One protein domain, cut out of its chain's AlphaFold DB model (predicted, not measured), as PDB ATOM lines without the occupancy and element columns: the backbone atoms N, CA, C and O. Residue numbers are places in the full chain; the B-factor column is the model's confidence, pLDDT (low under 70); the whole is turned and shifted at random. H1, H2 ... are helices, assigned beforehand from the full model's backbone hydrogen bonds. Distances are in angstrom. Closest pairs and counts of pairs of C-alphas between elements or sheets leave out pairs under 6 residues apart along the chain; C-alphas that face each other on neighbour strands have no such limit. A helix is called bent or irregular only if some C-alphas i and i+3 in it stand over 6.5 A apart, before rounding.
ATOM      1  N   GLU A 113      45.653 -10.837 -29.325       72.62
ATOM      2  CA  GLU A 113      44.647  -9.787 -29.542       72.62
ATOM      3  C   GLU A 113      43.787 -10.005 -30.802       72.62
ATOM      4  O   GLU A 113      42.677  -9.490 -30.905       72.62
ATOM      5  N   ARG A 114      44.277 -10.789 -31.771       77.44
ATOM      6  CA  ARG A 114      43.609 -11.051 -33.058       77.44
ATOM      7  C   ARG A 114      42.763 -12.325 -33.051       77.44
ATOM      8  O   ARG A 114      41.999 -12.551 -33.987       77.44
ATOM      9  N   LEU A 115      42.852 -13.137 -31.997       82.31
ATOM     10  CA  LEU A 115      42.144 -14.413 -31.914       82.31
ATOM     11  C   LEU A 115      40.642 -14.260 -31.676       82.31
ATOM     12  O   LEU A 115      39.868 -14.997 -32.280       82.31
ATOM     13  N   ALA A 116      40.216 -13.288 -30.868       82.31
ATOM     14  CA  ALA A 116      38.793 -13.022 -30.662       82.31
ATOM     15  C   ALA A 116      38.099 -12.565 -31.968       82.31
ATOM     16  O   ALA A 116      37.102 -13.171 -32.367       82.31
ATOM     17  N   PRO A 117      38.634 -11.582 -32.729       79.56
ATOM     18  CA  PRO A 117      38.159 -11.285 -34.085       79.56
ATOM     19  C   PRO A 117      38.145 -12.497 -35.030       79.56
ATOM     20  O   PRO A 117      37.157 -12.701 -35.737       79.56
ATOM     21  N   TYR A 118      39.203 -13.316 -35.024       82.88
ATOM     22  CA  TYR A 118      39.283 -14.530 -35.840       82.88
ATOM     23  C   TYR A 118      38.170 -15.526 -35.496       82.88
ATOM     24  O   TYR A 118      37.450 -15.956 -36.394       82.88
ATOM     25  N   LEU A 119      37.975 -15.847 -34.212       85.44
ATOM     26  CA  LEU A 119      36.934 -16.773 -33.760       85.44
ATOM     27  C   LEU A 119      35.534 -16.293 -34.125       85.44
ATOM     28  O   LEU A 119      34.733 -17.074 -34.634       85.44
ATOM     29  N   ARG A 120      35.252 -14.999 -33.941       81.44
ATOM     30  CA  ARG A 120      33.969 -14.410 -34.345       81.44
ATOM     31  C   ARG A 120      33.694 -14.625 -35.825       81.44
ATOM     32  O   ARG A 120      32.568 -14.944 -36.197       81.44
ATOM     33  N   ARG A 121      34.713 -14.482 -36.673       80.25
ATOM     34  CA  ARG A 121      34.572 -14.698 -38.116       80.25
ATOM     35  C   ARG A 121      34.467 -16.175 -38.477       80.25
ATOM     36  O   ARG A 121      33.623 -16.542 -39.296       80.25
ATOM     37  N   LEU A 122      35.283 -17.014 -37.842       85.69
ATOM     38  CA  LEU A 122      35.269 -18.461 -38.011       85.69
ATOM     39  C   LEU A 122      33.873 -19.022 -37.741       85.69
ATOM     40  O   LEU A 122      33.328 -19.708 -38.598       85.69
ATOM     41  N   LEU A 123      33.287 -18.691 -36.589       85.81
ATOM     42  CA  LEU A 123      32.044 -19.295 -36.114       85.81
ATOM     43  C   LEU A 123      30.799 -18.666 -36.752       85.81
ATOM     44  O   LEU A 123      29.903 -19.389 -37.172       85.81
ATOM     45  N   ASN A 124      30.755 -17.339 -36.915       77.88
ATOM     46  CA  ASN A 124      29.539 -16.671 -37.398       77.88
ATOM     47  C   ASN A 124      29.477 -16.481 -38.919       77.88
ATOM     48  O   ASN A 124      28.413 -16.167 -39.443       77.88
ATOM     49  N   GLN A 125      30.595 -16.620 -39.643       75.06
ATOM     50  CA  GLN A 125      30.627 -16.403 -41.097       75.06
ATOM     51  C   GLN A 125      31.149 -17.623 -41.852       75.06
ATOM     52  O   GLN A 125      30.478 -18.137 -42.746       75.06
ATOM     53  N   TRP A 126      32.356 -18.091 -41.527       79.69
ATOM     54  CA  TRP A 126      33.011 -19.138 -42.317       79.69
ATOM     55  C   TRP A 126      32.430 -20.528 -42.072       79.69
ATOM     56  O   TRP A 126      32.330 -21.308 -43.018       79.69
ATOM     57  N   LEU A 127      32.031 -20.832 -40.836       81.75
ATOM     58  CA  LEU A 127      31.433 -22.112 -40.473       81.75
ATOM     59  C   LEU A 127      30.131 -22.352 -41.236       81.75
ATOM     60  O   LEU A 127      30.014 -23.359 -41.929       81.75
ATOM     61  N   LEU A 128      29.188 -21.408 -41.168       74.44
ATOM     62  CA  LEU A 128      27.887 -21.508 -41.841       74.44
ATOM     63  C   LEU A 128      28.043 -21.763 -43.346       74.44
ATOM     64  O   LEU A 128      27.377 -22.624 -43.918       74.44
ATOM     65  N   ALA A 129      28.981 -21.053 -43.970       69.56
ATOM     66  CA  ALA A 129      29.325 -21.209 -45.375       69.56
ATOM     67  C   ALA A 129      29.874 -22.607 -45.707       69.56
ATOM     68  O   ALA A 129      29.417 -23.269 -46.640       69.56
ATOM     69  N   GLU A 130      30.846 -23.086 -44.934       73.94
ATOM     70  CA  GLU A 130      31.463 -24.391 -45.173       73.94
ATOM     71  C   GLU A 130      30.493 -25.550 -44.873       73.94
ATOM     72  O   GLU A 130      30.516 -26.565 -45.573       73.94
ATOM     73  N   VAL A 131      29.587 -25.384 -43.904       75.12
ATOM     74  CA  VAL A 131      28.483 -26.324 -43.647       75.12
ATOM     75  C   VAL A 131      27.527 -26.368 -44.829       75.12
ATOM     76  O   VAL A 131      27.259 -27.454 -45.338       75.12
ATOM     77  N   ALA A 132      27.063 -25.215 -45.318       65.81
ATOM     78  CA  ALA A 132      26.197 -25.163 -46.492       65.81
ATOM     79  C   ALA A 132      26.847 -25.870 -47.693       65.81
ATOM     80  O   ALA A 132      26.197 -26.661 -48.373       65.81
ATOM     81  N   ARG A 133      28.156 -25.677 -47.904       67.56
ATOM     82  CA  ARG A 133      28.914 -26.384 -48.945       67.56
ATOM     83  C   ARG A 133      28.920 -27.900 -48.746       67.56
ATOM     84  O   ARG A 133      28.712 -28.637 -49.704       67.56
ATOM     85  N   LEU A 134      29.182 -28.371 -47.527       67.94
ATOM     86  CA  LEU A 134      29.187 -29.799 -47.200       67.94
ATOM     87  C   LEU A 134      27.823 -30.454 -47.414       67.94
ATOM     88  O   LEU A 134      27.769 -31.587 -47.881       67.94
ATOM     89  N   LEU A 135      26.746 -29.741 -47.087       64.12
ATOM     90  CA  LEU A 135      25.378 -30.226 -47.251       64.12
ATOM     91  C   LEU A 135      24.948 -30.242 -48.725       64.12
ATOM     92  O   LEU A 135      24.248 -31.156 -49.143       64.12
ATOM     93  N   ILE A 136      25.395 -29.268 -49.523       62.00
ATOM     94  CA  ILE A 136      25.081 -29.188 -50.958       62.00
ATOM     95  C   ILE A 136      25.888 -30.209 -51.775       62.00
ATOM     96  O   ILE A 136      25.332 -30.854 -52.657       62.00
ATOM     97  N   ASN A 137      27.177 -30.383 -51.466       56.06
ATOM     98  CA  ASN A 137      28.090 -31.260 -52.213       56.06
ATOM     99  C   ASN A 137      28.165 -32.685 -51.629       56.06
ATOM    100  O   ASN A 137      29.042 -33.465 -51.994       56.06
ATOM    101  N   GLY A 138      27.279 -33.040 -50.693       49.75
ATOM    102  CA  GLY A 138      27.284 -34.326 -49.986       49.75
ATOM    103  C   GLY A 138      27.029 -35.565 -50.857       49.75
ATOM    104  O   GLY A 138      27.084 -36.674 -50.336       49.75
ATOM    105  N   GLY A 139      26.792 -35.406 -52.165       42.34
ATOM    106  CA  GLY A 139      26.578 -36.511 -53.105       42.34
ATOM    107  C   GLY A 139      27.805 -37.398 -53.365       42.34
ATOM    108  O   GLY A 139      27.646 -38.523 -53.826       42.34
ATOM    109  N   GLU A 140      29.021 -36.949 -53.041       40.16
ATOM    110  CA  GLU A 140      30.256 -37.671 -53.414       40.16
ATOM    111  C   GLU A 140      30.810 -38.615 -52.346       40.16
ATOM    112  O   GLU A 140      31.715 -39.408 -52.605       40.16
ATOM    113  N   TYR A 141      30.253 -38.575 -51.141       38.97
ATOM    114  CA  TYR A 141      30.601 -39.508 -50.079       38.97
ATOM    115  C   TYR A 141      29.305 -40.131 -49.596       38.97
ATOM    116  O   TYR A 141      28.638 -39.533 -48.763       38.97
ATOM    117  N   GLY A 142      28.953 -41.292 -50.160       34.06
ATOM    118  CA  GLY A 142      27.709 -42.029 -49.923       34.06
ATOM    119  C   GLY A 142      27.396 -42.291 -48.448       34.06
ATOM    120  O   GLY A 142      27.596 -43.392 -47.942       34.06
ATOM    121  N   VAL A 143      26.876 -41.274 -47.774       37.81
ATOM    122  CA  VAL A 143      26.186 -41.372 -46.497       37.81
ATOM    123  C   VAL A 143      24.706 -41.432 -46.839       37.81
ATOM    124  O   VAL A 143      24.219 -40.636 -47.642       37.81
ATOM    125  N   ALA A 144      24.035 -42.443 -46.297       32.81
ATOM    126  CA  ALA A 144      22.627 -42.716 -46.526       32.81
ATOM    127  C   ALA A 144      21.766 -41.455 -46.350       32.81
ATOM    128  O   ALA A 144      22.073 -40.588 -45.531       32.81
ATOM    129  N   GLN A 145      20.677 -41.389 -47.121       34.38
ATOM    130  CA  GLN A 145      19.575 -40.446 -46.939       34.38
ATOM    131  C   GLN A 145      18.813 -40.734 -45.633       34.38
ATOM    132  O   GLN A 145      17.617 -41.003 -45.655       34.38
ATOM    133  N   ASP A 146      19.504 -40.664 -44.500       30.17
ATOM    134  CA  ASP A 146      18.882 -40.532 -43.194       30.17
ATOM    135  C   ASP A 146      18.994 -39.064 -42.787       30.17
ATOM    136  O   ASP A 146      20.078 -38.477 -42.735       30.17
ATOM    137  N   GLY A 147      17.848 -38.432 -42.549       35.84
ATOM    138  CA  GLY A 147      17.797 -37.109 -41.949       35.84
ATOM    139  C   GLY A 147      18.473 -37.133 -40.578       35.84
ATOM    140  O   GLY A 147      17.916 -37.651 -39.620       35.84
ATOM    141  N   GLY A 148      19.673 -36.563 -40.484       36.16
ATOM    142  CA  GLY A 148      20.410 -36.385 -39.230       36.16
ATOM    143  C   GLY A 148      21.909 -36.260 -39.515       36.16
ATOM    144  O   GLY A 148      22.477 -37.053 -40.246       36.16
ATOM    145  N   ILE A 149      22.681 -35.293 -39.032       50.59
ATOM    146  CA  ILE A 149      22.485 -34.225 -38.056       50.59
ATOM    147  C   ILE A 149      23.438 -33.096 -38.523       50.59
ATOM    148  O   ILE A 149      24.615 -33.384 -38.774       50.59
ATOM    149  N   PRO A 150      23.009 -31.822 -38.618       64.62
ATOM    150  CA  PRO A 150      23.857 -30.682 -39.021       64.62
ATOM    151  C   PRO A 150      25.199 -30.559 -38.267       64.62
ATOM    152  O   PRO A 150      26.164 -29.981 -38.766       64.62
ATOM    153  N   ILE A 151      25.288 -31.158 -37.079       78.81
ATOM    154  CA  ILE A 151      26.390 -31.024 -36.128       78.81
ATOM    155  C   ILE A 151      27.707 -31.683 -36.578       78.81
ATOM    156  O   ILE A 151      28.784 -31.115 -36.398       78.81
ATOM    157  N   LEU A 152      27.656 -32.856 -37.224       83.69
ATOM    158  CA  LEU A 152      28.862 -33.527 -37.731       83.69
ATOM    159  C   LEU A 152      29.393 -32.826 -38.985       83.69
ATOM    160  O   LEU A 152      30.605 -32.796 -39.213       83.69
ATOM    161  N   ALA A 153      28.501 -32.233 -39.786       80.88
ATOM    162  CA  ALA A 153      28.888 -31.363 -40.889       80.88
ATOM    163  C   ALA A 153      29.577 -30.094 -40.364       80.88
ATOM    164  O   ALA A 153      30.632 -29.738 -40.884       80.88
ATOM    165  N   ALA A 154      29.061 -29.481 -39.292       86.12
ATOM    166  CA  ALA A 154      29.712 -28.359 -38.611       86.12
ATOM    167  C   ALA A 154      31.114 -28.721 -38.103       86.12
ATOM    168  O   ALA A 154      32.078 -28.011 -38.389       86.12
ATOM    169  N   ALA A 155      31.271 -29.878 -37.457       90.44
ATOM    170  CA  ALA A 155      32.580 -30.340 -37.007       90.44
ATOM    171  C   ALA A 155      33.568 -30.528 -38.174       90.44
ATOM    172  O   ALA A 155      34.693 -30.031 -38.134       90.44
ATOM    173  N   LYS A 156      33.146 -31.213 -39.248       87.56
ATOM    174  CA  LYS A 156      33.961 -31.404 -40.465       87.56
ATOM    175  C   LYS A 156      34.315 -30.077 -41.140       87.56
ATOM    176  O   LYS A 156      35.423 -29.934 -41.655       87.56
ATOM    177  N   ALA A 157      33.386 -29.124 -41.155       85.25
ATOM    178  CA  ALA A 157      33.617 -27.783 -41.668       85.25
ATOM    179  C   ALA A 157      34.703 -27.070 -40.856       85.25
ATOM    180  O   ALA A 157      35.695 -26.633 -41.435       85.25
ATOM    181  N   LEU A 158      34.573 -27.027 -39.527       91.00
ATOM    182  CA  LEU A 158      35.582 -26.439 -38.641       91.00
ATOM    183  C   LEU A 158      36.957 -27.068 -38.849       91.00
ATOM    184  O   LEU A 158      37.934 -26.347 -39.027       91.00
ATOM    185  N   GLU A 159      37.039 -28.397 -38.911       90.38
ATOM    186  CA  GLU A 159      38.301 -29.085 -39.178       90.38
ATOM    187  C   GLU A 159      38.935 -28.630 -40.501       90.38
ATOM    188  O   GLU A 159      40.116 -28.277 -40.537       90.38
ATOM    189  N   ARG A 160      38.156 -28.592 -41.589       83.69
ATOM    190  CA  ARG A 160      38.638 -28.144 -42.905       83.69
ATOM    191  C   ARG A 160      39.123 -26.700 -42.871       83.69
ATOM    192  O   ARG A 160      40.153 -26.399 -43.473       83.69
ATOM    193  N   LEU A 161      38.397 -25.818 -42.182       83.06
ATOM    194  CA  LEU A 161      38.758 -24.410 -42.035       83.06
ATOM    195  C   LEU A 161      40.094 -24.264 -41.289       83.06
ATOM    196  O   LEU A 161      41.014 -23.643 -41.822       83.06
ATOM    197  N   LEU A 162      40.244 -24.913 -40.132       86.81
ATOM    198  CA  LEU A 162      41.459 -24.840 -39.311       86.81
ATOM    199  C   LEU A 162      42.684 -25.456 -40.009       86.81
ATOM    200  O   LEU A 162      43.767 -24.867 -39.999       86.81
ATOM    201  N   LEU A 163      42.522 -26.614 -40.663       81.19
ATOM    202  CA  LEU A 163      43.598 -27.256 -41.433       81.19
ATOM    203  C   LEU A 163      44.037 -26.399 -42.624       81.19
ATOM    204  O   LEU A 163      45.230 -26.294 -42.916       81.19
ATOM    205  N   ARG A 164      43.081 -25.766 -43.312       74.12
ATOM    206  CA  ARG A 164      43.359 -24.875 -44.443       74.12
ATOM    207  C   ARG A 164      44.104 -23.615 -44.013       74.12
ATOM    208  O   ARG A 164      44.984 -23.166 -44.749       74.12
ATOM    209  N   ASP A 165      43.770 -23.076 -42.845       74.69
ATOM    210  CA  ASP A 165      44.427 -21.895 -42.283       74.69
ATOM    211  C   ASP A 165      45.822 -22.214 -41.713       74.69
ATOM    212  O   ASP A 165      46.609 -21.297 -41.478       74.69
ATOM    213  N   ARG A 166      46.171 -23.505 -41.569       72.50
ATOM    214  CA  ARG A 166      47.489 -23.994 -41.122       72.50
ATOM    215  C   ARG A 166      47.940 -23.346 -39.806       72.50
ATOM    216  O   ARG A 166      49.092 -22.922 -39.677       72.50
ATOM    217  N   LEU A 167      47.021 -23.261 -38.844       79.38
ATOM    218  CA  LEU A 167      47.292 -22.691 -37.523       79.38
ATOM    219  C   LEU A 167      48.410 -23.454 -36.810       79.38
ATOM    220  O   LEU A 167      48.500 -24.679 -36.904       79.38
ATOM    221  N   SER A 168      49.253 -22.728 -36.072       80.62
ATOM    222  CA  SER A 168      50.266 -23.364 -35.229       80.62
ATOM    223  C   SER A 168      49.615 -24.113 -34.050       80.62
ATOM    224  O   SER A 168      48.544 -23.704 -33.593       80.62
ATOM    225  N   PRO A 169      50.262 -25.151 -33.485       84.88
ATOM    226  CA  PRO A 169      49.770 -25.808 -32.270       84.88
ATOM    227  C   PRO A 169      49.566 -24.835 -31.102       84.88
ATOM    228  O   PRO A 169      48.587 -24.945 -30.374       84.88
ATOM    229  N   VAL A 170      50.441 -23.832 -30.962       84.69
ATOM    230  CA  VAL A 170      50.305 -22.780 -29.940       84.69
ATOM    231  C   VAL A 170      49.024 -21.979 -30.159       84.69
ATOM    232  O   VAL A 170      48.271 -21.745 -29.221       84.69
ATOM    233  N   THR A 171      48.738 -21.605 -31.405       85.69
ATOM    234  CA  THR A 171      47.513 -20.884 -31.769       85.69
ATOM    235  C   THR A 171      46.268 -21.719 -31.480       85.69
ATOM    236  O   THR A 171      45.313 -21.200 -30.916       85.69
ATOM    237  N   LEU A 172      46.288 -23.012 -31.818       88.81
ATOM    238  CA  LEU A 172      45.200 -23.945 -31.516       88.81
ATOM    239  C   LEU A 172      44.952 -24.062 -30.004       88.81
ATOM    240  O   LEU A 172      43.807 -23.990 -29.574       88.81
ATOM    241  N   GLU A 173      46.001 -24.154 -29.184       87.88
ATOM    242  CA  GLU A 173      45.870 -24.138 -27.718       87.88
ATOM    243  C   GLU A 173      45.273 -22.825 -27.199       87.88
ATOM    244  O   GLU A 173      44.492 -22.825 -26.250       87.88
ATOM    245  N   MET A 174      45.598 -21.695 -27.829       87.12
ATOM    246  CA  MET A 174      45.005 -20.411 -27.461       87.12
ATOM    247  C   MET A 174      43.506 -20.343 -27.785       87.12
ATOM    248  O   MET A 174      42.781 -19.676 -27.054       87.12
ATOM    249  N   LEU A 175      43.019 -21.056 -28.811       87.75
ATOM    250  CA  LEU A 175      41.578 -21.148 -29.101       87.75
ATOM    251  C   LEU A 175      40.793 -21.873 -27.996       87.75
ATOM    252  O   LEU A 175      39.587 -21.679 -27.890       87.75
ATOM    253  N   LEU A 176      41.466 -22.685 -27.173       86.12
ATOM    254  CA  LEU A 176      40.866 -23.375 -26.028       86.12
ATOM    255  C   LEU A 176      40.834 -22.514 -24.753       86.12
ATOM    256  O   LEU A 176      40.347 -22.981 -23.722       86.12
ATOM    257  N   GLN A 177      41.382 -21.293 -24.777       81.12
ATOM    258  CA  GLN A 177      41.406 -20.430 -23.597       81.12
ATOM    259  C   GLN A 177      39.995 -19.913 -23.271       81.12
ATOM    260  O   GLN A 177      39.318 -19.371 -24.152       81.12
ATOM    261  N   PRO A 178      39.545 -20.031 -22.009       72.88
ATOM    262  CA  PRO A 178      38.279 -19.447 -21.590       72.88
ATOM    263  C   PRO A 178      38.337 -17.919 -21.706       72.88
ATOM    264  O   PRO A 178      39.384 -17.309 -21.507       72.88
ATOM    265  N   GLY A 179      37.204 -17.288 -22.020       74.25
ATOM    266  CA  GLY A 179      37.122 -15.824 -22.098       74.25
ATOM    267  C   GLY A 179      37.592 -15.196 -23.401       74.25
ATOM    268  O   GLY A 179      37.538 -13.977 -23.523       74.25
ATOM    269  N   LEU A 180      38.002 -15.994 -24.391       79.31
ATOM    270  CA  LEU A 180      38.435 -15.461 -25.682       79.31
ATOM    271  C   LEU A 180      37.297 -14.790 -26.471       79.31
ATOM    272  O   LEU A 180      37.539 -13.858 -27.228       79.31
ATOM    273  N   VAL A 181      36.066 -15.258 -26.290       79.31
ATOM    274  CA  VAL A 181      34.841 -14.679 -26.859       79.31
ATOM    275  C   VAL A 181      33.760 -14.654 -25.782       79.31
ATOM    276  O   VAL A 181      33.771 -15.497 -24.880       79.31
ATOM    277  N   SER A 182      32.848 -13.681 -25.859       78.62
ATOM    278  CA  SER A 182      31.700 -13.600 -24.941       78.62
ATOM    279  C   SER A 182      30.435 -14.250 -25.529       78.62
ATOM    280  O   SER A 182      30.365 -14.446 -26.747       78.62
ATOM    281  N   PRO A 183      29.397 -14.531 -24.710       75.19
ATOM    282  CA  PRO A 183      28.150 -15.137 -25.187       75.19
ATOM    283  C   PRO A 183      27.417 -14.248 -26.194       75.19
ATOM    284  O   PRO A 183      26.628 -14.728 -26.999       75.19
ATOM    285  N   ARG A 184      27.712 -12.942 -26.218       80.69
ATOM    286  CA  ARG A 184      27.246 -12.025 -27.265       80.69
ATOM    287  C   ARG A 184      27.785 -12.377 -28.652       80.69
ATOM    288  O   ARG A 184      27.182 -12.005 -29.650       80.69
ATOM    289  N   GLU A 185      28.912 -13.075 -28.740       81.56
ATOM    290  CA  GLU A 185      29.738 -13.119 -29.947       81.56
ATOM    291  C   GLU A 185      29.831 -14.491 -30.613       81.56
ATOM    292  O   GLU A 185      30.173 -14.545 -31.790       81.56
ATOM    293  N   ALA A 186      29.558 -15.588 -29.909       82.12
ATOM    294  CA  ALA A 186      29.664 -16.936 -30.469       82.12
ATOM    295  C   ALA A 186      28.641 -17.883 -29.844       82.12
ATOM    296  O   ALA A 186      28.384 -17.809 -28.643       82.12
ATOM    297  N   TYR A 187      28.079 -18.782 -30.652       81.38
ATOM    298  CA  TYR A 187      27.132 -19.776 -30.164       81.38
ATOM    299  C   TYR A 187      27.854 -20.874 -29.352       81.38
ATOM    300  O   TYR A 187      28.824 -21.453 -29.852       81.38
ATOM    301  N   PRO A 188      27.408 -21.199 -28.121       80.56
ATOM    302  CA  PRO A 188      28.068 -22.175 -27.256       80.56
ATOM    303  C   PRO A 188      28.164 -23.579 -27.850       80.56
ATOM    304  O   PRO A 188      29.169 -24.253 -27.648       80.56
ATOM    305  N   VAL A 189      27.170 -24.006 -28.637       82.75
ATOM    306  CA  VAL A 189      27.216 -25.294 -29.352       82.75
ATOM    307  C   VAL A 189      28.408 -25.335 -30.305       82.75
ATOM    308  O   VAL A 189      29.176 -26.293 -30.289       82.75
ATOM    309  N   ASP A 190      28.608 -24.283 -31.104       86.38
ATOM    310  CA  ASP A 190      29.715 -24.228 -32.061       86.38
ATOM    311  C   ASP A 190      31.071 -24.181 -31.342       86.38
ATOM    312  O   ASP A 190      32.044 -24.763 -31.822       86.38
ATOM    313  N   MET A 191      31.137 -23.561 -30.158       86.81
ATOM    314  CA  MET A 191      32.318 -23.588 -29.284       86.81
ATOM    315  C   MET A 191      32.591 -24.985 -28.707       86.81
ATOM    316  O   MET A 191      33.745 -25.426 -28.650       86.81
ATOM    317  N   GLU A 192      31.543 -25.705 -28.306       87.31
ATOM    318  CA  GLU A 192      31.620 -27.086 -27.833       87.31
ATOM    319  C   GLU A 192      32.135 -28.039 -28.930       87.31
ATOM    320  O   GLU A 192      32.960 -28.911 -28.644       87.31
ATOM    321  N   ILE A 193      31.703 -27.844 -30.183       91.44
ATOM    322  CA  ILE A 193      32.198 -28.572 -31.365       91.44
ATOM    323  C   ILE A 193      33.640 -28.169 -31.681       91.44
ATOM    324  O   ILE A 193      34.492 -29.032 -31.896       91.44
ATOM    325  N   LEU A 194      33.937 -26.865 -31.707       92.62
ATOM    326  CA  LEU A 194      35.277 -26.345 -31.978       92.62
ATOM    327  C   LEU A 194      36.298 -26.941 -31.011       92.62
ATOM    328  O   LEU A 194      37.376 -27.346 -31.438       92.62
ATOM    329  N   THR A 195      35.944 -27.042 -29.731       91.25
ATOM    330  CA  THR A 195      36.789 -27.651 -28.700       91.25
ATOM    331  C   THR A 195      37.166 -29.090 -29.066       91.25
ATOM    332  O   THR A 195      38.341 -29.446 -28.986       91.25
ATOM    333  N   ASP A 196      36.215 -29.910 -29.525       93.94
ATOM    334  CA  ASP A 196      36.487 -31.293 -29.952       93.94
ATOM    335  C   ASP A 196      37.420 -31.363 -31.151       93.94
ATOM    336  O   ASP A 196      38.362 -32.161 -31.172       93.94
ATOM    337  N   VAL A 197      37.162 -30.510 -32.142       94.38
ATOM    338  CA  VAL A 197      37.955 -30.433 -33.366       94.38
ATOM    339  C   VAL A 197      39.391 -30.032 -33.037       94.38
ATOM    340  O   VAL A 197      40.333 -30.699 -33.459       94.38
ATOM    341  N   VAL A 198      39.571 -28.967 -32.254       93.44
ATOM    342  CA  VAL A 198      40.889 -28.448 -31.869       93.44
ATOM    343  C   VAL A 198      41.662 -29.475 -31.043       93.44
ATOM    344  O   VAL A 198      42.837 -29.711 -31.319       93.44
ATOM    345  N   LEU A 199      41.013 -30.137 -30.081       92.69
ATOM    346  CA  LEU A 199      41.636 -31.200 -29.291       92.69
ATOM    347  C   LEU A 199      42.135 -32.351 -30.169       92.69
ATOM    348  O   LEU A 199      43.275 -32.787 -30.008       92.69
ATOM    349  N   ALA A 200      41.339 -32.785 -31.147       91.62
ATOM    350  CA  ALA A 200      41.763 -33.831 -32.068       91.62
ATOM    351  C   ALA A 200      42.922 -33.398 -32.972       91.62
ATOM    352  O   ALA A 200      43.851 -34.177 -33.185       91.62
ATOM    353  N   LEU A 201      42.914 -32.153 -33.465       89.88
ATOM    354  CA  LEU A 201      44.026 -31.588 -34.242       89.88
ATOM    355  C   LEU A 201      45.322 -31.492 -33.422       89.88
ATOM    356  O   LEU A 201      46.412 -31.633 -33.976       89.88
ATOM    357  N   LEU A 202      45.205 -31.290 -32.109       90.00
ATOM    358  CA  LEU A 202      46.315 -31.309 -31.154       90.00
ATOM    359  C   LEU A 202      46.707 -32.726 -30.700       90.00
ATOM    360  O   LEU A 202      47.694 -32.882 -29.985       90.00
ATOM    361  N   GLY A 203      45.949 -33.759 -31.083       87.94
ATOM    362  CA  GLY A 203      46.179 -35.138 -30.651       87.94
ATOM    363  C   GLY A 203      45.862 -35.386 -29.170       87.94
ATOM    364  O   GLY A 203      46.464 -36.263 -28.553       87.94
TER     365      GLY A 203
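This is residues 113 to 203 of the 509 residues of an uncharacterized protein of Solibacter usitatus (strain Ellin6076) (UniProt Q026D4). One long helix, H1, makes most of the length; H2 crosses it, H4 packs on H2, and the short H3 packs near the first residues of H1. A loop, residues 139 to 149, sticks out from this body. The printed part has 91 residues with four named helices, H1, H2, H3 and H4 in that order, and no named strand: all helix. It is compact, with a radius of gyration of the C-alphas of 13.6 A and spans of 42 by 28 by 17 A.

Find C-alpha 113 at (44.647, -9.787, -29.542); from there H1 runs through residues 113 to 136, 34.9 A, with a kink of 35 degrees near residue 121. It is only just irregular, C-alphas 113 and 116 being 6.8 A apart. H2, residues 150 to 165, starts at C-alpha 150 at (23.857, -30.682, -39.021) and measures 22.6 A. H3 is residues 169 to 175, 9.9 A. H4, residues 188 to 201, 19.8 A, ends at C-alpha 201 at (44.026, -31.588, -34.242).

Look at Glu 130 and Ala 157, the closest C-alphas of H1 and H2, 5.3 A apart: these helices touch at a steep tilt of 56 degrees, opposite ways. H1 only just touches H3, with residues 115 to 119 alone and 3 pairs of C-alphas within 8 A; the closest are Leu 115 and Leu 175, 7.3 A. H2 touches H4 at a steep tilt of 52 degrees, the same way, closest at the C-alphas of Ala 155 and Ile 193, 5.9 A. H3 and H4 form a helical hairpin at a shallow tilt of 12 degrees, opposite ways, and only just touch, with 3 pairs within 8 A; H4 does so with residue 198 alone, the closest C-alphas being Leu 172 and Val 198, 6.2 A. H1 and H4 are close but not clearly touching, and H2 and H3 are apart. In H2 and H3 every O i to N i+4 pair is within hydrogen-bond range; in H1 17 of 20 are, in H4 9 of 10.

The C-alphas of Glu 113 and Gln 145 are the two farthest apart, 43.3 A. The printed part has no cut; the links H1 to H2 and H3 to H4 are long, and H2 to H3 is tight. In the B-factor column, residues 129 and 132 to 150 have a pLDDT under 70.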